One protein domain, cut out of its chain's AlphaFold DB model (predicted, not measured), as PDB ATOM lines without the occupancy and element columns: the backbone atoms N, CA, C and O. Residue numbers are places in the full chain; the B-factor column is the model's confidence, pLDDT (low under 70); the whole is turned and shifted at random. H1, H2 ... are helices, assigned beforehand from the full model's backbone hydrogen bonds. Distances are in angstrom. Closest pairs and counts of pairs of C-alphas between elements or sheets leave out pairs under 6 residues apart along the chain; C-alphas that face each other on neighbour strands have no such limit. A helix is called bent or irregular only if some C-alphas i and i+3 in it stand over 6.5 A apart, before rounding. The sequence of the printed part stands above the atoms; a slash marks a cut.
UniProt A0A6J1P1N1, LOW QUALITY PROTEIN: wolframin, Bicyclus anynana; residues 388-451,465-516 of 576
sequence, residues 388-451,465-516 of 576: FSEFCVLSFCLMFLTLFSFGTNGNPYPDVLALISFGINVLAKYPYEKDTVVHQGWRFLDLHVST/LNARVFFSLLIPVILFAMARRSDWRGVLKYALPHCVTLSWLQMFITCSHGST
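Overview. This is residues 388 to 451 and 465 to 516 of the 576 residues of the protein "LOW QUALITY PROTEIN: wolframin" of Bicyclus anynana (UniProt A0A6J1P1N1). Four helices make an up-and-down bundle that is spread like a fan: H1 lies beside H5, H2 lies beside H4, and these two pairs come together near the link from H4 to H5 and open as a V toward the other ends of the helices. Residues 433 to 441, among them the small helix H3, stick out beyond the last residues of H2. The printed part has 116 residues with five named helices, H1 to H5 in order along it, and no named strand; the class is all helix. The whole is only just loose, close to compact, with a radius of gyration of the C-alphas of 16.4 A, and the C-alphas span 46 by 36 by 27 A.

Arrangement. Start with H1, residues 388 to 407, and look across to H5, residues 490 to 513: they touch, with the C-alphas of Cys 392 and Phe 508 closest at 5.0 A, and run opposite ways at a shallow tilt of 22 degrees. Go on to H2, residues 416 to 428, which is close to H1 but not clearly touching; their closest C-alphas, those of Gly 407 and Ala 418, are 6.4 A apart. H2 and H5 only just touch, with 3 pairs of C-alphas within 8 A, and H5 does so with residues 498 to 502 alone; the closest C-alphas are those of Ala 418 and His 498, 7.0 A apart. These two run the same way at a shallow tilt of 32 degrees. Next comes H3, residues 436 to 441, which touches no helix. Then look at H4, residues 467 to 484: it touches H2, with the C-alphas of Ala 428 and Arg 468 closest at 4.8 A, and they run opposite ways at a shallow tilt of 26 degrees. H4 and H5 form a helical hairpin, touching with residues 479 to 484 of H4 and 490 to 495 of H5 alone; the closest C-alphas, of Ala 483 and Val 491, are 4.3 A apart, and the tilt is a shallow 29 degrees, opposite ways. H5 is the hub, touching three helices, while H1 and H4 are apart. In H1, H2 and H3 every O i to N i+4 pair is within hydrogen-bond range; in H4 it is 12 of 14 and in H5 17 of 20.

Along the chain. Find C-alpha 388 at (245.373, 300.683, 221.488); from there H1 runs 27.3 A to C-alpha 407. H2 covers residues 416 to 428 in 18.1 A, and H3 is the short run from 436 to 441. Pick up H4 at C-alpha 467, at (269.871, 303.959, 206.965), and follow it for 25.5 A to C-alpha 484; it is neither bent nor irregular, but only just, with C-alphas 473 and 476 6.2 A apart. H5, the longest, runs 33.8 A from C-alpha 490 to C-alpha 513 at (252.483, 297.905, 218.457), and is only just irregular: C-alphas 493 and 496 are 6.9 A apart.

Size, cuts and confidence. The two C-alphas farthest apart are those of Gly 410 and Ser 450, at 50.7 A, while those of Phe 388 and Thr 516, the first and last printed, are 8.2 A apart. Look for the cut after residue 451: residues 452 to 464 are not printed, and C-alphas 451 and 465 are 15.8 A apart. The link from H4 to H5 is tight, those from H1 to H2 and from H2 to H3 are short, and the link from H3 to H4 is across the cut. The mean pLDDT of the printed part is 78.2; look for values under 70 at residues 409 to 413, 431 to 451, 465 to 468 and at residue 486.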
ATOM      1  N   PHE A 388     244.351 300.486 222.521       88.88
ATOM      2  CA  PHE A 388     245.373 300.683 221.488       88.88
ATOM      3  C   PHE A 388     244.801 300.674 220.069       88.88
ATOM      4  O   PHE A 388     245.205 301.489 219.245       88.88
ATOM      5  N   SER A 389     243.844 299.790 219.781       90.75
ATOM      6  CA  SER A 389     243.229 299.676 218.457       90.75
ATOM      7  C   SER A 389     242.444 300.916 218.040       90.75
ATOM      8  O   SER A 389     242.564 301.384 216.911       90.75
ATOM      9  N   GLU A 390     241.661 301.476 218.952       90.06
ATOM     10  CA  GLU A 390     240.788 302.620 218.724       90.06
ATOM     11  C   GLU A 390     241.622 303.892 218.551       90.06
ATOM     12  O   GLU A 390     241.402 304.659 217.612       90.06
ATOM     13  N   PHE A 391     242.644 304.074 219.393       91.00
ATOM     14  CA  PHE A 391     243.599 305.170 219.243       91.00
ATOM     15  C   PHE A 391     244.469 305.039 217.995       91.00
ATOM     16  O   PHE A 391     244.798 306.058 217.389       91.00
ATOM     17  N   CYS A 392     244.795 303.818 217.565       92.69
ATOM     18  CA  CYS A 392     245.493 303.573 216.307       92.69
ATOM     19  C   CYS A 392     244.651 304.046 215.111       92.69
ATOM     20  O   CYS A 392     245.133 304.835 214.299       92.69
ATOM     21  N   VAL A 393     243.372 303.656 215.047       92.62
ATOM     22  CA  VAL A 393     242.449 304.090 213.983       92.62
ATOM     23  C   VAL A 393     242.234 305.607 214.015       92.62
ATOM     24  O   VAL A 393     242.327 306.258 212.975       92.62
ATOM     25  N   LEU A 394     242.016 306.193 215.197       92.31
ATOM     26  CA  LEU A 394     241.865 307.643 215.354       92.31
ATOM     27  C   LEU A 394     243.112 308.400 214.873       92.31
ATOM     28  O   LEU A 394     243.001 309.341 214.087       92.31
ATOM     29  N   SER A 395     244.296 307.968 215.315       93.81
ATOM     30  CA  SER A 395     245.571 308.592 214.948       93.81
ATOM     31  C   SER A 395     245.851 308.456 213.456       93.81
ATOM     32  O   SER A 395     246.304 309.413 212.839       93.81
ATOM     33  N   PHE A 396     245.524 307.309 212.854       92.56
ATOM     34  CA  PHE A 396     245.619 307.097 211.410       92.56
ATOM     35  C   PHE A 396     244.741 308.092 210.639       92.56
ATOM     36  O   PHE A 396     245.224 308.772 209.732       92.56
ATOM     37  N   CYS A 397     243.471 308.239 211.028       91.94
ATOM     38  CA  CYS A 397     242.557 309.189 210.395       91.94
ATOM     39  C   CYS A 397     243.042 310.640 210.540       91.94
ATOM     40  O   CYS A 397     243.086 311.367 209.548       91.94
ATOM     41  N   LEU A 398     243.439 311.061 211.746       93.31
ATOM     42  CA  LEU A 398     243.915 312.426 212.001       93.31
ATOM     43  C   LEU A 398     245.260 312.717 211.324       93.31
ATOM     44  O   LEU A 398     245.467 313.828 210.841       93.31
ATOM     45  N   MET A 399     246.148 311.728 211.213       94.31
ATOM     46  CA  MET A 399     247.404 311.843 210.471       94.31
ATOM     47  C   MET A 399     247.147 312.173 208.997       94.31
ATOM     48  O   MET A 399     247.691 313.152 208.493       94.31
ATOM     49  N   PHE A 400     246.292 311.411 208.308       91.50
ATOM     50  CA  PHE A 400     245.968 311.704 206.908       91.50
ATOM     51  C   PHE A 400     245.215 313.023 206.756       91.50
ATOM     52  O   PHE A 400     245.531 313.817 205.872       91.50
ATOM     53  N   LEU A 401     244.255 313.290 207.639       90.56
ATOM     54  CA  LEU A 401     243.463 314.514 207.591       90.56
ATOM     55  C   LEU A 401     244.345 315.761 207.753       90.56
ATOM     56  O   LEU A 401     244.217 316.713 206.983       90.56
ATOM     57  N   THR A 402     245.288 315.739 208.697       92.38
ATOM     58  CA  THR A 402     246.251 316.832 208.895       92.38
ATOM     59  C   THR A 402     247.278 316.911 207.761       92.38
ATOM     60  O   THR A 402     247.605 318.017 207.332       92.38
ATOM     61  N   LEU A 403     247.731 315.781 207.203       90.56
ATOM     62  CA  LEU A 403     248.636 315.753 206.047       90.56
ATOM     63  C   LEU A 403     248.014 316.421 204.814       90.56
ATOM     64  O   LEU A 403     248.639 317.294 204.215       90.56
ATOM     65  N   PHE A 404     246.776 316.069 204.457       86.81
ATOM     66  CA  PHE A 404     246.095 316.668 203.307       86.81
ATOM     67  C   PHE A 404     245.684 318.120 203.570       86.81
ATOM     68  O   PHE A 404     245.859 318.976 202.701       86.81
ATOM     69  N   SER A 405     245.184 318.434 204.770       86.75
ATOM     70  CA  SER A 405     244.718 319.789 205.086       86.75
ATOM     71  C   SER A 405     245.851 320.808 205.228       86.75
ATOM     72  O   SER A 405     245.649 321.975 204.896       86.75
ATOM     73  N   PHE A 406     247.017 320.417 205.753       86.44
ATOM     74  CA  PHE A 406     248.164 321.323 205.878       86.44
ATOM     75  C   PHE A 406     249.095 321.266 204.668       86.44
ATOM     76  O   PHE A 406     249.735 322.268 204.359       86.44
ATOM     77  N   GLY A 407     249.147 320.130 203.964       78.62
ATOM     78  CA  GLY A 407     249.923 319.981 202.735       78.62
ATOM     79  C   GLY A 407     249.356 320.786 201.565       78.62
ATOM     80  O   GLY A 407     250.115 321.199 200.694       78.62
ATOM     81  N   THR A 408     248.050 321.059 201.544       77.25
ATOM     82  CA  THR A 408     247.413 321.874 200.500       77.25
ATOM     83  C   THR A 408     247.435 323.362 200.886       77.25
ATOM     84  O   THR A 408     246.812 323.807 201.850       77.25
ATOM     85  N   ASN A 409     248.192 324.175 200.143       65.81
ATOM     86  CA  ASN A 409     248.348 325.621 200.390       65.81
ATOM     87  C   ASN A 409     247.543 326.488 199.412       65.81
ATOM     88  O   ASN A 409     248.020 327.520 198.943       65.81
ATOM     89  N   GLY A 410     246.314 326.065 199.110       61.28
ATOM     90  CA  GLY A 410     245.465 326.691 198.088       61.28
ATOM     91  C   GLY A 410     245.663 326.110 196.686       61.28
ATOM     92  O   GLY A 410     244.805 326.304 195.836       61.28
ATOM     93  N   ASN A 411     246.724 325.323 196.481       64.06
ATOM     94  CA  ASN A 411     246.909 324.512 195.282       64.06
ATOM     95  C   ASN A 411     246.263 323.129 195.458       64.06
ATOM     96  O   ASN A 411     246.252 322.602 196.577       64.06
ATOM     97  N   PRO A 412     245.761 322.520 194.369       64.00
ATOM     98  CA  PRO A 412     245.147 321.193 194.411       64.00
ATOM     99  C   PRO A 412     246.147 320.090 194.784       64.00
ATOM    100  O   PRO A 412     245.746 319.031 195.265       64.00
ATOM    101  N   TYR A 413     247.447 320.338 194.599       69.94
ATOM    102  CA  TYR A 413     248.509 319.388 194.905       69.94
ATOM    103  C   TYR A 413     249.133 319.657 196.283       69.94
ATOM    104  O   TYR A 413     249.382 320.820 196.626       69.94
ATOM    105  N   PRO A 414     249.406 318.605 197.078       75.56
ATOM    106  CA  PRO A 414     250.099 318.749 198.349       75.56
ATOM    107  C   PRO A 414     251.549 319.203 198.132       75.56
ATOM    108  O   PRO A 414     252.186 318.831 197.146       75.56
ATOM    109  N   ASP A 415     252.082 319.983 199.073       81.75
ATOM    110  CA  ASP A 415     253.480 320.409 199.069       81.75
ATOM    111  C   ASP A 415     254.398 319.178 199.050       81.75
ATOM    112  O   ASP A 415     254.438 318.387 199.997       81.75
ATOM    113  N   VAL A 416     255.131 319.014 197.948       84.50
ATOM    114  CA  VAL A 416     255.995 317.853 197.696       84.50
ATOM    115  C   VAL A 416     257.017 317.693 198.818       84.50
ATOM    116  O   VAL A 416     257.301 316.574 199.239       84.50
ATOM    117  N   LEU A 417     257.510 318.807 199.368       85.25
ATOM    118  CA  LEU A 417     258.464 318.796 200.474       85.25
ATOM    119  C   LEU A 417     257.876 318.158 201.742       85.25
ATOM    120  O   LEU A 417     258.553 317.358 202.386       85.25
ATOM    121  N   ALA A 418     256.612 318.455 202.059       85.19
ATOM    122  CA  ALA A 418     255.906 317.873 203.199       85.19
ATOM    123  C   ALA A 418     255.596 316.379 202.990       85.19
ATOM    124  O   ALA A 418     255.569 315.602 203.945       85.19
ATOM    125  N   LEU A 419     255.369 315.960 201.742       88.50
ATOM    126  CA  LEU A 419     255.143 314.556 201.400       88.50
ATOM    127  C   LEU A 419     256.447 313.747 201.468       88.50
ATOM    128  O   LEU A 419     256.463 312.645 202.017       88.50
ATOM    129  N   ILE A 420     257.555 314.321 200.991       87.56
ATOM    130  CA  ILE A 420     258.899 313.742 201.105       87.56
ATOM    131  C   ILE A 420     259.298 313.595 202.578       87.56
ATOM    132  O   ILE A 420     259.727 312.518 202.986       87.56
ATOM    133  N   SER A 421     259.123 314.632 203.405       88.88
ATOM    134  CA  SER A 421     259.459 314.565 204.835       88.88
ATOM    135  C   SER A 421     258.597 313.567 205.607       88.88
ATOM    136  O   SER A 421     259.097 312.899 206.518       88.88
ATOM    137  N   PHE A 422     257.323 313.429 205.232       89.75
ATOM    138  CA  PHE A 422     256.438 312.397 205.762       89.75
ATOM    139  C   PHE A 422     256.936 310.995 205.382       89.75
ATOM    140  O   PHE A 422     257.107 310.150 206.261       89.75
ATOM    141  N   GLY A 423     257.250 310.764 204.103       87.50
ATOM    142  CA  GLY A 423     257.789 309.489 203.619       87.50
ATOM    143  C   GLY A 423     259.109 309.106 204.292       87.50
ATOM    144  O   GLY A 423     259.266 307.975 204.745       87.50
ATOM    145  N   ILE A 424     260.023 310.065 204.454       86.62
ATOM    146  CA  ILE A 424     261.298 309.867 205.160       86.62
ATOM    147  C   ILE A 424     261.071 309.521 206.634       86.62
ATOM    148  O   ILE A 424     261.767 308.660 207.163       86.62
ATOM    149  N   ASN A 425     260.087 310.132 207.301       87.75
ATOM    150  CA  ASN A 425     259.739 309.786 208.683       87.75
ATOM    151  C   ASN A 425     259.209 308.354 208.817       87.75
ATOM    152  O   ASN A 425     259.572 307.652 209.761       87.75
ATOM    153  N   VAL A 426     258.356 307.922 207.883       86.50
ATOM    154  CA  VAL A 426     257.855 306.540 207.835       86.50
ATOM    155  C   VAL A 426     259.018 305.572 207.627       86.50
ATOM    156  O   VAL A 426     259.120 304.576 208.339       86.50
ATOM    157  N   LEU A 427     259.924 305.898 206.704       80.88
ATOM    158  CA  LEU A 427     261.086 305.079 206.379       80.88
ATOM    159  C   LEU A 427     262.059 304.996 207.570       80.88
ATOM    160  O   LEU A 427     262.450 303.906 207.973       80.88
ATOM    161  N   ALA A 428     262.343 306.118 208.239       80.25
ATOM    162  CA  ALA A 428     263.167 306.156 209.450       80.25
ATOM    163  C   ALA A 428     262.633 305.238 210.562       80.25
ATOM    164  O   ALA A 428     263.405 304.567 211.247       80.25
ATOM    165  N   LYS A 429     261.310 305.197 210.746       78.88
ATOM    166  CA  LYS A 429     260.655 304.433 211.819       78.88
ATOM    167  C   LYS A 429     260.265 303.012 211.405       78.88
ATOM    168  O   LYS A 429     259.672 302.290 212.206       78.88
ATOM    169  N   TYR A 430     260.609 302.593 210.189       72.94
ATOM    170  CA  TYR A 430     260.294 301.260 209.697       72.94
ATOM    171  C   TYR A 430     261.062 300.175 210.489       72.94
ATOM    172  O   TYR A 430     262.262 300.326 210.776       72.94
ATOM    173  N   PRO A 431     260.404 299.065 210.879       69.12
ATOM    174  CA  PRO A 431     261.029 297.984 211.636       69.12
ATOM    175  C   PRO A 431     261.866 297.065 210.728       69.12
ATOM    176  O   PRO A 431     261.548 295.891 210.560       69.12
ATOM    177  N   TYR A 432     262.968 297.590 210.183       65.69
ATOM    178  CA  TYR A 432     263.892 296.877 209.286       65.69
ATOM    179  C   TYR A 432     264.402 295.532 209.826       65.69
ATOM    180  O   TYR A 432     264.674 294.619 209.059       65.69
ATOM    181  N   GLU A 433     264.506 295.397 211.149       61.41
ATOM    182  CA  GLU A 433     264.977 294.182 211.828       61.41
ATOM    183  C   GLU A 433     263.965 293.026 211.775       61.41
ATOM    184  O   GLU A 433     264.352 291.867 211.901       61.41
ATOM    185  N   LYS A 434     262.668 293.328 211.619       58.97
ATOM    186  CA  LYS A 434     261.584 292.331 211.620       58.97
ATOM    187  C   LYS A 434     261.146 291.917 210.217       58.97
ATOM    188  O   LYS A 434     260.400 290.948 210.091       58.97
ATOM    189  N   ASP A 435     261.571 292.646 209.189       58.34
ATOM    190  CA  ASP A 435     261.205 292.359 207.808       58.34
ATOM    191  C   ASP A 435     262.201 291.379 207.181       58.34
ATOM    192  O   ASP A 435     263.377 291.689 206.969       58.34
ATOM    193  N   THR A 436     261.713 290.180 206.870       56.88
ATOM    194  CA  THR A 436     262.496 289.113 206.247       56.88
ATOM    195  C   THR A 436     262.994 289.503 204.854       56.88
ATOM    196  O   THR A 436     264.074 289.063 204.471       56.88
ATOM    197  N   VAL A 437     262.275 290.366 204.123       57.75
ATOM    198  CA  VAL A 437     262.633 290.795 202.760       57.75
ATOM    199  C   VAL A 437     263.797 291.783 202.773       57.75
ATOM    200  O   VAL A 437     264.731 291.643 201.984       57.75
ATOM    201  N   VAL A 438     263.799 292.749 203.695       54.16
ATOM    202  CA  VAL A 438     264.930 293.680 203.861       54.16
ATOM    203  C   VAL A 438     266.129 292.962 204.477       54.16
ATOM    204  O   VAL A 438     267.251 293.116 203.996       54.16
ATOM    205  N   HIS A 439     265.894 292.119 205.485       53.78
ATOM    206  CA  HIS A 439     266.949 291.354 206.147       53.78
ATOM    207  C   HIS A 439     267.661 290.367 205.200       53.78
ATOM    208  O   HIS A 439     268.842 290.085 205.397       53.78
ATOM    209  N   GLN A 440     266.971 289.833 204.184       52.03
ATOM    210  CA  GLN A 440     267.555 288.907 203.201       52.03
ATOM    211  C   GLN A 440     267.992 289.585 201.891       52.03
ATOM    212  O   GLN A 440     268.961 289.137 201.287       52.03
ATOM    213  N   GLY A 441     267.314 290.647 201.440       49.91
ATOM    214  CA  GLY A 441     267.529 291.245 200.114       49.91
ATOM    215  C   GLY A 441     268.418 292.492 200.074       49.91
ATOM    216  O   GLY A 441     269.003 292.778 199.033       49.91
ATOM    217  N   TRP A 442     268.538 293.246 201.174       49.28
ATOM    218  CA  TRP A 442     269.251 294.542 201.216       49.28
ATOM    219  C   TRP A 442     270.604 294.452 201.938       49.28
ATOM    220  O   TRP A 442     271.227 295.459 202.272       49.28
ATOM    221  N   ARG A 443     271.064 293.229 202.195       47.44
ATOM    222  CA  ARG A 443     272.198 292.917 203.065       47.44
ATOM    223  C   ARG A 443     273.510 292.784 202.285       47.44
ATOM    224  O   ARG A 443     274.184 291.767 202.369       47.44
ATOM    225  N   PHE A 444     273.850 293.804 201.502       46.84
ATOM    226  CA  PHE A 444     275.127 293.857 200.772       46.84
ATOM    227  C   PHE A 444     276.245 294.574 201.540       46.84
ATOM    228  O   PHE A 444     277.363 294.640 201.045       46.84
ATOM    229  N   LEU A 445     275.960 295.112 202.730       42.00
ATOM    230  CA  LEU A 445     276.931 295.841 203.542       42.00
ATOM    231  C   LEU A 445     276.425 295.881 204.999       42.00
ATOM    232  O   LEU A 445     275.348 296.417 205.244       42.00
ATOM    233  N   ASP A 446     277.142 295.311 205.968       47.62
ATOM    234  CA  ASP A 446     276.739 295.268 207.389       47.62
ATOM    235  C   ASP A 446     277.982 295.525 208.265       47.62
ATOM    236  O   ASP A 446     278.997 294.860 208.102       47.62
ATOM    237  N   LEU A 447     277.953 296.520 209.161       47.25
ATOM    238  CA  LEU A 447     279.059 296.817 210.086       47.25
ATOM    239  C   LEU A 447     278.483 296.949 211.499       47.25
ATOM    240  O   LEU A 447     277.831 297.932 211.851       47.25
ATOM    241  N   HIS A 448     278.709 295.913 212.304       42.56
ATOM    242  CA  HIS A 448     278.218 295.786 213.672       42.56
ATOM    243  C   HIS A 448     279.096 296.601 214.640       42.56
ATOM    244  O   HIS A 448     280.256 296.248 214.873       42.56
ATOM    245  N   VAL A 449     278.562 297.684 215.221       42.38
ATOM    246  CA  VAL A 449     279.233 298.402 216.319       42.38
ATOM    247  C   VAL A 449     278.897 297.734 217.646       42.38
ATOM    248  O   VAL A 449     277.745 297.613 218.063       42.38
ATOM    249  N   SER A 450     279.968 297.302 218.291       40.66
ATOM    250  CA  SER A 450     280.038 296.450 219.456       40.66
ATOM    251  C   SER A 450     279.702 297.173 220.760       40.66
ATOM    252  O   SER A 450     280.572 297.625 221.495       40.66
ATOM    253  N   THR A 451     278.424 297.193 221.130       38.50
ATOM    254  CA  THR A 451     278.103 296.921 222.550       38.50
ATOM    255  C   THR A 451     277.822 295.428 222.782       38.50
ATOM    256  O   THR A 451     277.719 294.997 223.923       38.50
ATOM    257  N   LEU A 465     276.686 302.786 207.608       48.50
ATOM    258  CA  LEU A 465     276.025 303.791 208.446       48.50
ATOM    259  C   LEU A 465     274.505 303.606 208.307       48.50
ATOM    260  O   LEU A 465     273.900 304.031 207.328       48.50
ATOM    261  N   ASN A 466     273.921 302.911 209.282       60.00
ATOM    262  CA  ASN A 466     272.518 302.506 209.402       60.00
ATOM    263  C   ASN A 466     271.526 303.510 208.767       60.00
ATOM    264  O   ASN A 466     271.368 304.625 209.267       60.00
ATOM    265  N   ALA A 467     270.830 303.117 207.694       64.19
ATOM    266  CA  ALA A 467     269.871 303.959 206.965       64.19
ATOM    267  C   ALA A 467     268.830 304.630 207.889       64.19
ATOM    268  O   ALA A 467     268.407 305.758 207.639       64.19
ATOM    269  N   ARG A 468     268.492 303.995 209.021       68.56
ATOM    270  CA  ARG A 468     267.662 304.579 210.087       68.56
ATOM    271  C   ARG A 468     268.259 305.865 210.671       68.56
ATOM    272  O   ARG A 468     267.528 306.834 210.865       68.56
ATOM    273  N   VAL A 469     269.562 305.892 210.949       72.69
ATOM    274  CA  VAL A 469     270.275 307.077 211.462       72.69
ATOM    275  C   VAL A 469     270.332 308.159 210.389       72.69
ATOM    276  O   VAL A 469     270.048 309.316 210.688       72.69
ATOM    277  N   PHE A 470     270.610 307.782 209.137       78.50
ATOM    278  CA  PHE A 470     270.591 308.710 208.006       78.50
ATOM    279  C   PHE A 470     269.222 309.391 207.849       78.50
ATOM    280  O   PHE A 470     269.140 310.619 207.881       78.50
ATOM    281  N   PHE A 471     268.134 308.617 207.764       81.25
ATOM    282  CA  PHE A 471     266.787 309.180 207.654       81.25
ATOM    283  C   PHE A 471     266.396 309.987 208.895       81.25
ATOM    284  O   PHE A 471     265.778 311.038 208.758       81.25
ATOM    285  N   SER A 472     266.810 309.566 210.094       80.00
ATOM    286  CA  SER A 472     266.540 310.310 211.333       80.00
ATOM    287  C   SER A 472     267.260 311.662 211.389       80.00
ATOM    288  O   SER A 472     266.677 312.636 211.857       80.00
ATOM    289  N   LEU A 473     268.494 311.754 210.876       85.25
ATOM    290  CA  LEU A 473     269.236 313.016 210.744       85.25
ATOM    291  C   LEU A 473     268.692 313.905 209.618       85.25
ATOM    292  O   LEU A 473     268.796 315.127 209.692       85.25
ATOM    293  N   LEU A 474     268.074 313.314 208.596       86.19
ATOM    294  CA  LEU A 474     267.469 314.048 207.488       86.19
ATOM    295  C   LEU A 474     266.183 314.789 207.905       86.19
ATOM    296  O   LEU A 474     265.885 315.853 207.365       86.19
ATOM    297  N   ILE A 475     265.449 314.290 208.907       86.50
ATOM    298  CA  ILE A 475     264.227 314.929 209.431       86.50
ATOM    299  C   ILE A 475     264.469 316.378 209.904       86.50
ATOM    300  O   ILE A 475     263.806 317.274 209.375       86.50
ATOM    301  N   PRO A 476     265.390 316.670 210.849       87.06
ATOM    302  CA  PRO A 476     265.633 318.042 211.289       87.06
ATOM    303  C   PRO A 476     266.168 318.936 210.163       87.06
ATOM    304  O   PRO A 476     265.838 320.119 210.131       87.06
ATOM    305  N   VAL A 477     266.919 318.387 209.200       87.75
ATOM    306  CA  VAL A 477     267.384 319.131 208.017       87.75
ATOM    307  C   VAL A 477     266.204 319.583 207.156       87.75
ATOM    308  O   VAL A 477     266.151 320.744 206.751       87.75
ATOM    309  N   ILE A 478     265.223 318.711 206.910       86.56
ATOM    310  CA  ILE A 478     264.038 319.072 206.121       86.56
ATOM    311  C   ILE A 478     263.134 320.046 206.886       86.56
ATOM    312  O   ILE A 478     262.635 321.003 206.295       86.56
ATOM    313  N   LEU A 479     262.966 319.868 208.203       86.94
ATOM    314  CA  LEU A 479     262.255 320.841 209.044       86.94
ATOM    315  C   LEU A 479     262.928 322.223 208.990       86.94
ATOM    316  O   LEU A 479     262.243 323.235 208.855       86.94
ATOM    317  N   PHE A 480     264.262 322.270 209.027       87.31
ATOM    318  CA  PHE A 480     265.028 323.506 208.883       87.31
ATOM    319  C   PHE A 480     264.881 324.124 207.484       87.31
ATOM    320  O   PHE A 480     264.712 325.336 207.356       87.31
ATOM    321  N   ALA A 481     264.874 323.308 206.427       85.62
ATOM    322  CA  ALA A 481     264.615 323.774 205.068       85.62
ATOM    323  C   ALA A 481     263.201 324.375 204.927       85.62
ATOM    324  O   ALA A 481     263.044 325.440 204.328       85.62
ATOM    325  N   MET A 482     262.188 323.753 205.540       83.44
ATOM    326  CA  MET A 482     260.821 324.290 205.603       83.44
ATOM    327  C   MET A 482     260.738 325.591 206.408       83.44
ATOM    328  O   MET A 482     260.026 326.507 206.007       83.44
ATOM    329  N   ALA A 483     261.490 325.702 207.504       84.44
ATOM    330  CA  ALA A 483     261.576 326.918 208.310       84.44
ATOM    331  C   ALA A 483     262.222 328.084 207.549       84.44
ATOM    332  O   ALA A 483     261.756 329.218 207.641       84.44
ATOM    333  N   ARG A 484     263.280 327.804 206.778       84.69
ATOM    334  CA  ARG A 484     264.001 328.806 205.981       84.69
ATOM    335  C   ARG A 484     263.203 329.278 204.764       84.69
ATOM    336  O   ARG A 484     263.447 330.376 204.268       84.69
ATOM    337  N   ARG A 485     262.241 328.483 204.289       73.19
ATOM    338  CA  ARG A 485     261.296 328.896 203.245       73.19
ATOM    339  C   ARG A 485     260.539 330.132 203.753       73.19
ATOM    340  O   ARG A 485     259.956 330.083 204.832       73.19
ATOM    341  N   SER A 486     260.544 331.237 203.002       66.94
ATOM    342  CA  SER A 486     259.905 332.526 203.358       66.94
ATOM    343  C   SER A 486     260.478 333.258 204.592       66.94
ATOM    344  O   SER A 486     259.740 333.579 205.518       66.94
ATOM    345  N   ASP A 487     261.791 333.525 204.623       71.38
ATOM    346  CA  ASP A 487     262.444 334.403 205.620       71.38
ATOM    347  C   ASP A 487     262.084 334.090 207.086       71.38
ATOM    348  O   ASP A 487     261.686 334.971 207.846       71.38
ATOM    349  N   TRP A 488     262.180 332.815 207.488       79.44
ATOM    350  CA  TRP A 488     261.829 332.303 208.831       79.44
ATOM    351  C   TRP A 488     260.339 332.343 209.204       79.44
ATOM    352  O   TRP A 488     259.933 331.705 210.178       79.44
ATOM    353  N   ARG A 489     259.486 332.981 208.396       76.06
ATOM    354  CA  ARG A 489     258.020 332.943 208.558       76.06
ATOM    355  C   ARG A 489     257.450 331.553 208.254       76.06
ATOM    356  O   ARG A 489     256.383 331.187 208.755       76.06
ATOM    357  N   GLY A 490     258.200 330.736 207.510       75.81
ATOM    358  CA  GLY A 490     257.877 329.337 207.222       75.81
ATOM    359  C   GLY A 490     257.820 328.439 208.457       75.81
ATOM    360  O   GLY A 490     257.168 327.396 208.414       75.81
ATOM    361  N   VAL A 491     258.417 328.851 209.584       84.19
ATOM    362  CA  VAL A 491     258.309 328.118 210.855       84.19
ATOM    363  C   VAL A 491     256.847 328.004 211.286       84.19
ATOM    364  O   VAL A 491     256.360 326.903 211.531       84.19
ATOM    365  N   LEU A 492     256.139 329.133 211.335       82.81
ATOM    366  CA  LEU A 492     254.750 329.184 211.787       82.81
ATOM    367  C   LEU A 492     253.782 328.711 210.697       82.81
ATOM    368  O   LEU A 492     252.818 328.011 210.998       82.81
ATOM    369  N   LYS A 493     254.053 329.051 209.428       81.69
ATOM    370  CA  LYS A 493     253.163 328.712 208.306       81.69
ATOM    371  C   LYS A 493     253.245 327.238 207.876       81.69
ATOM    372  O   LYS A 493     252.219 326.680 207.490       81.69
ATOM    373  N   TYR A 494     254.423 326.604 207.934       84.25
ATOM    374  CA  TYR A 494     254.656 325.277 207.336       84.25
ATOM    375  C   TYR A 494     255.269 324.252 208.291       84.25
ATOM    376  O   TYR A 494     254.765 323.132 208.381       84.25
ATOM    377  N   ALA A 495     256.319 324.610 209.034       88.06
ATOM    378  CA  ALA A 495     257.017 323.644 209.882       88.06
ATOM    379  C   ALA A 495     256.156 323.198 211.075       88.06
ATOM    380  O   ALA A 495     256.043 322.004 211.341       88.06
ATOM    381  N   LEU A 496     255.504 324.139 211.765       90.25
ATOM    382  CA  LEU A 496     254.696 323.855 212.951       90.25
ATOM    383  C   LEU A 496     253.471 322.966 212.642       90.25
ATOM    384  O   LEU A 496     253.313 321.949 213.324       90.25
ATOM    385  N   PRO A 497     252.651 323.236 211.599       90.62
ATOM    386  CA  PRO A 497     251.586 322.314 211.197       90.62
ATOM    387  C   PRO A 497     252.115 320.949 210.752       90.62
ATOM    388  O   PRO A 497     251.500 319.929 211.054       90.62
ATOM    389  N   HIS A 498     253.276 320.897 210.092       90.69
ATOM    390  CA  HIS A 498     253.898 319.627 209.721       90.69
ATOM    391  C   HIS A 498     254.366 318.824 210.947       90.69
ATOM    392  O   HIS A 498     254.181 317.615 211.008       90.69
ATOM    393  N   CYS A 499     254.885 319.466 211.993       92.31
ATOM    394  CA  CYS A 499     255.203 318.775 213.245       92.31
ATOM    395  C   CYS A 499     253.964 318.129 213.892       92.31
ATOM    396  O   CYS A 499     254.075 317.063 214.499       92.31
ATOM    397  N   VAL A 500     252.776 318.722 213.734       94.62
ATOM    398  CA  VAL A 500     251.511 318.123 214.195       94.62
ATOM    399  C   VAL A 500     251.188 316.847 213.409       94.62
ATOM    400  O   VAL A 500     250.829 315.841 214.022       94.62
ATOM    401  N   THR A 501     251.384 316.831 212.083       93.19
ATOM    402  CA  THR A 501     251.180 315.610 211.273       93.19
ATOM    403  C   THR A 501     252.143 314.498 211.696       93.19
ATOM    404  O   THR A 501     251.728 313.353 211.891       93.19
ATOM    405  N   LEU A 502     253.416 314.838 211.929       92.38
ATOM    406  CA  LEU A 502     254.435 313.899 212.410       92.38
ATOM    407  C   LEU A 502     254.144 313.380 213.824       92.38
ATOM    408  O   LEU A 502     254.478 312.238 214.143       92.38
ATOM    409  N   SER A 503     253.496 314.190 214.663       94.25
ATOM    410  CA  SER A 503     253.064 313.789 216.006       94.25
ATOM    411  C   SER A 503     251.945 312.749 215.942       94.25
ATOM    412  O   SER A 503     252.015 311.733 216.630       94.25
ATOM    413  N   TRP A 504     250.953 312.933 215.066       95.62
ATOM    414  CA  TRP A 504     249.915 311.921 214.836       95.62
ATOM    415  C   TRP A 504     250.473 310.639 214.208       95.62
ATOM    416  O   TRP A 504     250.064 309.550 214.603       95.62
ATOM    417  N   LEU A 505     251.467 310.744 213.316       93.06
ATOM    418  CA  LEU A 505     252.218 309.584 212.824       93.06
ATOM    419  C   LEU A 505     252.936 308.849 213.972       93.06
ATOM    420  O   LEU A 505     252.904 307.622 214.033       93.06
ATOM    421  N   GLN A 506     253.556 309.575 214.907       91.94
ATOM    422  CA  GLN A 506     254.189 308.974 216.086       91.94
ATOM    423  C   GLN A 506     253.170 308.252 216.978       91.94
ATOM    424  O   GLN A 506     253.440 307.134 217.425       91.94
ATOM    425  N   MET A 507     252.005 308.856 217.217       91.81
ATOM    426  CA  MET A 507     250.926 308.225 217.982       91.81
ATOM    427  C   MET A 507     250.404 306.967 217.284       91.81
ATOM    428  O   MET A 507     250.270 305.929 217.925       91.81
ATOM    429  N   PHE A 508     250.212 307.015 215.965       92.44
ATOM    430  CA  PHE A 508     249.825 305.851 215.169       92.44
ATOM    431  C   PHE A 508     250.824 304.695 215.312       92.44
ATOM    432  O   PHE A 508     250.421 303.579 215.636       92.44
ATOM    433  N   ILE A 509     252.126 304.959 215.148       88.06
ATOM    434  CA  ILE A 509     253.172 303.932 215.283       88.06
ATOM    435  C   ILE A 509     253.161 303.340 216.698       88.06
ATOM    436  O   ILE A 509     253.136 302.121 216.855       88.06
ATOM    437  N   THR A 510     253.100 304.189 217.727       86.75
ATOM    438  CA  THR A 510     253.099 303.752 219.134       86.75
ATOM    439  C   THR A 510     251.882 302.874 219.445       86.75
ATOM    440  O   THR A 510     252.027 301.796 220.020       86.75
ATOM    441  N   CYS A 511     250.687 303.273 219.001       88.19
ATOM    442  CA  CYS A 511     249.464 302.496 219.200       88.19
ATOM    443  C   CYS A 511     249.424 301.210 218.358       88.19
ATOM    444  O   CYS A 511     248.831 300.222 218.790       88.19
ATOM    445  N   SER A 512     250.068 301.182 217.186       87.31
ATOM    446  CA  SER A 512     250.077 300.008 216.304       87.31
ATOM    447  C   SER A 512     250.749 298.785 216.938       87.31
ATOM    448  O   SER A 512     250.287 297.665 216.732       87.31
ATOM    449  N   HIS A 513     251.775 298.990 217.773       85.75
ATOM    450  CA  HIS A 513     252.483 297.905 218.457       85.75
ATOM    451  C   HIS A 513     251.616 297.147 219.471       85.75
ATOM    452  O   HIS A 513     251.822 295.952 219.669       85.75
ATOM    453  N   GLY A 514     250.657 297.830 220.104       81.69
ATOM    454  CA  GLY A 514     249.720 297.234 221.063       81.69
ATOM    455  C   GLY A 514     248.388 296.805 220.445       81.69
ATOM    456  O   GLY A 514     247.510 296.317 221.155       81.69
ATOM    457  N   SER A 515     248.202 297.010 219.139       85.75
ATOM    458  CA  SER A 515     246.922 296.788 218.477       85.75
ATOM    459  C   SER A 515     246.783 295.361 217.952       85.75
ATOM    460  O   SER A 515     247.675 294.823 217.300       85.75
ATOM    461  N   THR A 516     245.610 294.765 218.157       88.50
ATOM    462  CA  THR A 516     245.239 293.491 217.525       88.50
ATOM    463  C   THR A 516     244.515 293.739 216.202       88.50
ATOM    464  O   THR A 516     243.856 294.765 216.030       88.50
TER     465      THR A 516